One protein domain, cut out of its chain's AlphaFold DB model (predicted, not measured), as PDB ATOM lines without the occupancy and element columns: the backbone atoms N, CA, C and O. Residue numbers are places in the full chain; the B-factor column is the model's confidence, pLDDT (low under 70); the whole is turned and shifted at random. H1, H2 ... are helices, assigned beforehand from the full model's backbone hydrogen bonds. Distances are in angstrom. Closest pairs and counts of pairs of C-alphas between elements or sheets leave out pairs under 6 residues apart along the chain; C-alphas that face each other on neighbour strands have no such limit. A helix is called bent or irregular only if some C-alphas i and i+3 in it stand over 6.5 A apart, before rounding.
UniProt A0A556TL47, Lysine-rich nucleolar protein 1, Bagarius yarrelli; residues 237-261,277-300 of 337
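Overview. This is residues 237 to 261 and 277 to 300 of the 337 residues of the protein "Lysine-rich nucleolar protein 1" of Bagarius yarrelli (UniProt A0A556TL47). One long, straight helix, H3, runs away from a small, loose head made of two short helices, H1 and H2, and the loop between them; the far part of H3, residues 287 to 300, sticks out as a bare arm that makes much of the length. H1 and H2 come near each other in the head, while H3 touches neither of them. The printed part has 49 residues with three named helices, H1, H2 and H3 in that order along the chain, and no named strand, and its class is all helix. It is extended, with a radius of gyration of the C-alphas of 15.3 A, and its C-alphas span 49 by 18 by 16 A along the three main axes.

Arrangement. The printed part begins with H1, residues 237 to 241, and a tight link of 5 residues joins it to H2, residues 247 to 256. H1 and H2 are close but not clearly touching, with 2 pairs of C-alphas within 8 A. Their closest C-alphas, those of Trp 239 and Leu 254, are 7.0 A apart, and their centres are 11.6 A apart. H3, residues 280 to 300, is apart from H1. H3 is apart from H2 too, with no C-alpha of the one within 8 A of the other. In H2 and H3 every O i to N i+4 pair is within hydrogen-bond range. In H1 the count is 0 of 1, while 2 of its 2 pairs of O i and N i+3 are within range.

Along the chain. H1 runs from Gly 237, with its C-alpha at (-12.876, -4.139, -28.436), to Thr 241. H2 runs from Ser 247, with its C-alpha at (-21.065, 4.980, -40.238), to Leu 256, and measures 14.0 A from first to last C-alpha. H3, the longest helix with 21 residues, runs from Lys 280 to Arg 300, whose C-alpha is at (20.940, 5.275, -49.801), and measures 30.2 A. No helix is bent or irregular.

Size, cuts and confidence. The two C-alphas farthest apart are those of Lys 261 and Arg 300, at 49.4 A. Residues 287 to 300 stand free, and without them the body has 35 residues spanning 33 by 19 by 11 A. Residues 262 to 276 are not printed, and C-alphas 261 and 277 are 20.4 A apart across this cut, which falls in the link from H2 to H3. The mean pLDDT of the printed part is 88.4, and no printed residue is under 70.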
ATOM      1  N   GLY A 237     -14.285  -4.263 -28.762       79.31
ATOM      2  CA  GLY A 237     -12.876  -4.139 -28.436       79.31
ATOM      3  C   GLY A 237     -12.196  -3.036 -29.246       79.31
ATOM      4  O   GLY A 237     -12.724  -1.938 -29.405       79.31
ATOM      5  N   GLN A 238     -11.009  -3.351 -29.764       81.44
ATOM      6  CA  GLN A 238     -10.144  -2.426 -30.501       81.44
ATOM      7  C   GLN A 238     -10.813  -1.828 -31.750       81.44
ATOM      8  O   GLN A 238     -10.519  -0.695 -32.131       81.44
ATOM      9  N   TRP A 239     -11.740  -2.561 -32.367       84.25
ATOM     10  CA  TRP A 239     -12.377  -2.164 -33.621       84.25
ATOM     11  C   TRP A 239     -13.421  -1.065 -33.467       84.25
ATOM     12  O   TRP A 239     -13.644  -0.322 -34.419       84.25
ATOM     13  N   ASP A 240     -14.012  -0.915 -32.281       80.69
ATOM     14  CA  ASP A 240     -15.004   0.137 -32.024       80.69
ATOM     15  C   ASP A 240     -14.375   1.540 -32.087       80.69
ATOM     16  O   ASP A 240     -15.039   2.528 -32.380       80.69
ATOM     17  N   THR A 241     -13.058   1.623 -31.868       83.69
ATOM     18  CA  THR A 241     -12.294   2.882 -31.893       83.69
ATOM     19  C   THR A 241     -11.775   3.272 -33.277       83.69
ATOM     20  O   THR A 241     -11.182   4.338 -33.429       83.69
ATOM     21  N   ALA A 242     -11.967   2.425 -34.292       85.19
ATOM     22  CA  ALA A 242     -11.506   2.719 -35.641       85.19
ATOM     23  C   ALA A 242     -12.347   3.837 -36.275       85.19
ATOM     24  O   ALA A 242     -13.577   3.790 -36.283       85.19
ATOM     25  N   GLN A 243     -11.670   4.848 -36.825       87.25
ATOM     26  CA  GLN A 243     -12.323   5.966 -37.499       87.25
ATOM     27  C   GLN A 243     -12.599   5.618 -38.962       87.25
ATOM     28  O   GLN A 243     -11.675   5.368 -39.735       87.25
ATOM     29  N   PHE A 244     -13.873   5.643 -39.348       86.81
ATOM     30  CA  PHE A 244     -14.316   5.448 -40.727       86.81
ATOM     31  C   PHE A 244     -14.919   6.733 -41.285       86.81
ATOM     32  O   PHE A 244     -15.417   7.580 -40.553       86.81
ATOM     33  N   GLU A 245     -14.900   6.861 -42.609       89.56
ATOM     34  CA  GLU A 245     -15.466   8.018 -43.315       89.56
ATOM     35  C   GLU A 245     -17.001   8.006 -43.339       89.56
ATOM     36  O   GLU A 245     -17.623   9.032 -43.580       89.56
ATOM     37  N   SER A 246     -17.608   6.842 -43.093       91.50
ATOM     38  CA  SER A 246     -19.055   6.646 -43.039       91.50
ATOM     39  C   SER A 246     -19.406   5.624 -41.959       91.50
ATOM     40  O   SER A 246     -18.736   4.593 -41.823       91.50
ATOM     41  N   SER A 247     -20.491   5.890 -41.234       87.75
ATOM     42  CA  SER A 247     -21.065   4.980 -40.238       87.75
ATOM     43  C   SER A 247     -21.498   3.649 -40.858       87.75
ATOM     44  O   SER A 247     -21.336   2.594 -40.248       87.75
ATOM     45  N   GLU A 248     -21.967   3.653 -42.108       91.62
ATOM     46  CA  GLU A 248     -22.340   2.428 -42.816       91.62
ATOM     47  C   GLU A 248     -21.112   1.536 -43.066       91.62
ATOM     48  O   GLU A 248     -21.164   0.318 -42.872       91.62
ATOM     49  N   ARG A 249     -19.972   2.139 -43.433       91.56
ATOM     50  CA  ARG A 249     -18.702   1.411 -43.584       91.56
ATOM     51  C   ARG A 249     -18.219   0.855 -42.252       91.56
ATOM     52  O   ARG A 249     -17.778  -0.291 -42.224       91.56
ATOM     53  N   GLN A 250     -18.353   1.615 -41.166       87.94
ATOM     54  CA  GLN A 250     -18.039   1.134 -39.821       87.94
ATOM     55  C   GLN A 250     -18.900  -0.079 -39.454       87.94
ATOM     56  O   GLN A 250     -18.369  -1.103 -39.038       87.94
ATOM     57  N   LEU A 251     -20.215  -0.029 -39.674       87.56
ATOM     58  CA  LEU A 251     -21.112  -1.153 -39.386       87.56
ATOM     59  C   LEU A 251     -20.808  -2.383 -40.249       87.56
ATOM     60  O   LEU A 251     -20.795  -3.506 -39.740       87.56
ATOM     61  N   LYS A 252     -20.531  -2.189 -41.545       91.69
ATOM     62  CA  LYS A 252     -20.094  -3.263 -42.453       91.69
ATOM     63  C   LYS A 252     -18.773  -3.873 -41.985       91.69
ATOM     64  O   LYS A 252     -18.665  -5.094 -41.929       91.69
ATOM     65  N   PHE A 253     -17.809  -3.043 -41.595       90.31
ATOM     66  CA  PHE A 253     -16.523  -3.479 -41.062       90.31
ATOM     67  C   PHE A 253     -16.685  -4.275 -39.768       90.31
ATOM     68  O   PHE A 253     -16.188  -5.392 -39.661       90.31
ATOM     69  N   LEU A 254     -17.439  -3.746 -38.806       87.25
ATOM     70  CA  LEU A 254     -17.699  -4.416 -37.539       87.25
ATOM     71  C   LEU A 254     -18.459  -5.734 -37.747       87.25
ATOM     72  O   LEU A 254     -18.200  -6.710 -37.047       87.25
ATOM     73  N   ARG A 255     -19.360  -5.813 -38.734       88.38
ATOM     74  CA  ARG A 255     -20.005  -7.072 -39.139       88.38
ATOM     75  C   ARG A 255     -19.013  -8.053 -39.766       88.38
ATOM     76  O   ARG A 255     -19.044  -9.229 -39.415       88.38
ATOM     77  N   LEU A 256     -18.136  -7.580 -40.650       90.38
ATOM     78  CA  LEU A 256     -17.121  -8.389 -41.329       90.38
ATOM     79  C   LEU A 256     -16.087  -8.958 -40.351       90.38
ATOM     80  O   LEU A 256     -15.749 -10.134 -40.424       90.38
ATOM     81  N   MET A 257     -15.642  -8.150 -39.391       85.31
ATOM     82  CA  MET A 257     -14.690  -8.551 -38.352       85.31
ATOM     83  C   MET A 257     -15.319  -9.426 -37.260       85.31
ATOM     84  O   MET A 257     -14.679  -9.719 -36.252       85.31
ATOM     85  N   GLY A 258     -16.576  -9.846 -37.436       82.50
ATOM     86  CA  GLY A 258     -17.286 -10.698 -36.485       82.50
ATOM     87  C   GLY A 258     -17.676  -9.990 -35.191       82.50
ATOM     88  O   GLY A 258     -18.102 -10.644 -34.241       82.50
ATOM     89  N   GLY A 259     -17.563  -8.666 -35.147       73.31
ATOM     90  CA  GLY A 259     -17.996  -7.876 -34.013       73.31
ATOM     91  C   GLY A 259     -19.521  -7.809 -33.916       73.31
ATOM     92  O   GLY A 259     -20.074  -7.986 -32.833       73.31
ATOM     93  N   LEU A 260     -20.236  -7.592 -35.034       70.75
ATOM     94  CA  LEU A 260     -21.696  -7.372 -35.019       70.75
ATOM     95  C   LEU A 260     -22.445  -8.700 -35.088       70.75
ATOM     96  O   LEU A 260     -23.154  -8.990 -36.053       70.75
ATOM     97  N   LYS A 261     -22.268  -9.537 -34.066       72.62
ATOM     98  CA  LYS A 261     -23.014 -10.790 -33.936       72.62
ATOM     99  C   LYS A 261     -24.376 -10.494 -33.298       72.62
ATOM    100  O   LYS A 261     -24.449 -10.094 -32.138       72.62
ATOM    101  N   ALA A 277      -7.378   1.659 -32.146       85.25
ATOM    102  CA  ALA A 277      -7.006   1.823 -33.541       85.25
ATOM    103  C   ALA A 277      -6.468   3.247 -33.764       85.25
ATOM    104  O   ALA A 277      -6.919   4.200 -33.127       85.25
ATOM    105  N   LEU A 278      -5.487   3.382 -34.656       88.25
ATOM    106  CA  LEU A 278      -4.913   4.680 -34.999       88.25
ATOM    107  C   LEU A 278      -5.984   5.558 -35.672       88.25
ATOM    108  O   LEU A 278      -6.715   5.079 -36.539       88.25
ATOM    109  N   GLY A 279      -6.079   6.831 -35.280       88.44
ATOM    110  CA  GLY A 279      -6.996   7.782 -35.916       88.44
ATOM    111  C   GLY A 279      -6.563   8.137 -37.343       88.44
ATOM    112  O   GLY A 279      -5.419   7.899 -37.732       88.44
ATOM    113  N   LYS A 280      -7.452   8.764 -38.127       89.62
ATOM    114  CA  LYS A 280      -7.184   9.098 -39.544       89.62
ATOM    115  C   LYS A 280      -5.932   9.968 -39.718       89.62
ATOM    116  O   LYS A 280      -5.116   9.704 -40.598       89.62
ATOM    117  N   ASN A 281      -5.749  10.967 -38.856       90.62
ATOM    118  CA  ASN A 281      -4.597  11.875 -38.910       90.62
ATOM    119  C   ASN A 281      -3.286  11.166 -38.552       90.62
ATOM    120  O   ASN A 281      -2.282  11.321 -39.244       90.62
ATOM    121  N   ASP A 282      -3.304  10.347 -37.502       90.12
ATOM    122  CA  ASP A 282      -2.132   9.590 -37.064       90.12
ATOM    123  C   ASP A 282      -1.746   8.525 -38.095       90.12
ATOM    124  O   ASP A 282      -0.564   8.314 -38.361       90.12
ATOM    125  N   GLN A 283      -2.740   7.904 -38.742       91.50
ATOM    126  CA  GLN A 283      -2.528   7.001 -39.869       91.50
ATOM    127  C   GLN A 283      -1.867   7.727 -41.040       91.50
ATOM    128  O   GLN A 283      -0.902   7.211 -41.602       91.50
ATOM    129  N   GLN A 284      -2.348   8.918 -41.404       93.69
ATOM    130  CA  GLN A 284      -1.739   9.711 -42.472       93.69
ATOM    131  C   GLN A 284      -0.304  10.119 -42.132       93.69
ATOM    132  O   GLN A 284       0.574  10.008 -42.984       93.69
ATOM    133  N   ASN A 285      -0.044  10.540 -40.894       95.69
ATOM    134  CA  ASN A 285       1.301  10.887 -40.444       95.69
ATOM    135  C   ASN A 285       2.243   9.674 -40.497       95.69
ATOM    136  O   ASN A 285       3.344   9.757 -41.038       95.69
ATOM    137  N   LEU A 286       1.785   8.514 -40.017       95.25
ATOM    138  CA  LEU A 286       2.533   7.263 -40.111       95.25
ATOM    139  C   LEU A 286       2.835   6.901 -41.571       95.25
ATOM    140  O   LEU A 286       3.972   6.566 -41.896       95.25
ATOM    141  N   GLN A 287       1.845   6.994 -42.460       95.19
ATOM    142  CA  GLN A 287       2.023   6.716 -43.888       95.19
ATOM    143  C   GLN A 287       3.027   7.676 -44.541       95.19
ATOM    144  O   GLN A 287       3.887   7.226 -45.295       95.19
ATOM    145  N   GLN A 288       2.971   8.972 -44.221       96.81
ATOM    146  CA  GLN A 288       3.945   9.957 -44.704       96.81
ATOM    147  C   GLN A 288       5.358   9.669 -44.182       96.81
ATOM    148  O   GLN A 288       6.317   9.711 -44.951       96.81
ATOM    149  N   GLY A 289       5.494   9.313 -42.901       96.75
ATOM    150  CA  GLY A 289       6.776   8.920 -42.316       96.75
ATOM    151  C   GLY A 289       7.365   7.678 -42.987       96.75
ATOM    152  O   GLY A 289       8.544   7.663 -43.339       96.75
ATOM    153  N   LEU A 290       6.536   6.660 -43.235       97.00
ATOM    154  CA  LEU A 290       6.947   5.448 -43.947       97.00
ATOM    155  C   LEU A 290       7.374   5.741 -45.387       97.00
ATOM    156  O   LEU A 290       8.374   5.186 -45.843       97.00
ATOM    157  N   LEU A 291       6.661   6.624 -46.091       96.50
ATOM    158  CA  LEU A 291       7.029   7.039 -47.443       96.50
ATOM    159  C   LEU A 291       8.380   7.772 -47.454       96.50
ATOM    160  O   LEU A 291       9.249   7.439 -48.257       96.50
ATOM    161  N   GLY A 292       8.600   8.695 -46.515       95.94
ATOM    162  CA  GLY A 292       9.872   9.407 -46.388       95.94
ATOM    163  C   GLY A 292      11.050   8.482 -46.057       95.94
ATOM    164  O   GLY A 292      12.129   8.618 -46.635       95.94
ATOM    165  N   GLU A 293      10.858   7.501 -45.170       94.50
ATOM    166  CA  GLU A 293      11.889   6.495 -44.876       94.50
ATOM    167  C   GLU A 293      12.149   5.563 -46.062       94.50
ATOM    168  O   GLU A 293      13.301   5.209 -46.327       94.50
ATOM    169  N   PHE A 294      11.112   5.212 -46.824       94.88
ATOM    170  CA  PHE A 294      11.267   4.460 -48.063       94.88
ATOM    171  C   PHE A 294      12.121   5.231 -49.076       94.88
ATOM    172  O   PHE A 294      13.104   4.687 -49.579       94.88
ATOM    173  N   GLU A 295      11.814   6.503 -49.329       93.31
ATOM    174  CA  GLU A 295      12.608   7.357 -50.219       93.31
ATOM    175  C   GLU A 295      14.051   7.502 -49.723       93.31
ATOM    176  O   GLU A 295      14.999   7.361 -50.499       93.31
ATOM    177  N   ARG A 296      14.252   7.689 -48.412       90.38
ATOM    178  CA  ARG A 296      15.588   7.750 -47.800       90.38
ATOM    179  C   ARG A 296      16.366   6.450 -48.013       90.38
ATOM    180  O   ARG A 296      17.556   6.491 -48.328       90.38
ATOM    181  N   ALA A 297      15.710   5.301 -47.865       88.81
ATOM    182  CA  ALA A 297      16.309   3.995 -48.114       88.81
ATOM    183  C   ALA A 297      16.653   3.797 -49.599       88.81
ATOM    184  O   ALA A 297      17.735   3.295 -49.902       88.81
ATOM    185  N   GLN A 298      15.791   4.232 -50.523       88.12
ATOM    186  CA  GLN A 298      16.086   4.203 -51.962       88.12
ATOM    187  C   GLN A 298      17.282   5.097 -52.307       88.12
ATOM    188  O   GLN A 298      18.211   4.644 -52.973       88.12
ATOM    189  N   ASN A 299      17.331   6.319 -51.775       85.06
ATOM    190  CA  ASN A 299      18.442   7.245 -51.994       85.06
ATOM    191  C   ASN A 299      19.769   6.687 -51.460       85.06
ATOM    192  O   ASN A 299      20.792   6.797 -52.127       85.06
ATOM    193  N   ARG A 300      19.756   5.991 -50.313       80.19
ATOM    194  CA  ARG A 300      20.940   5.275 -49.801       80.19
ATOM    195  C   ARG A 300      21.386   4.122 -50.700       80.19
ATOM    196  O   ARG A 300      22.579   3.856 -50.782       80.19
TER     197      ARG A 300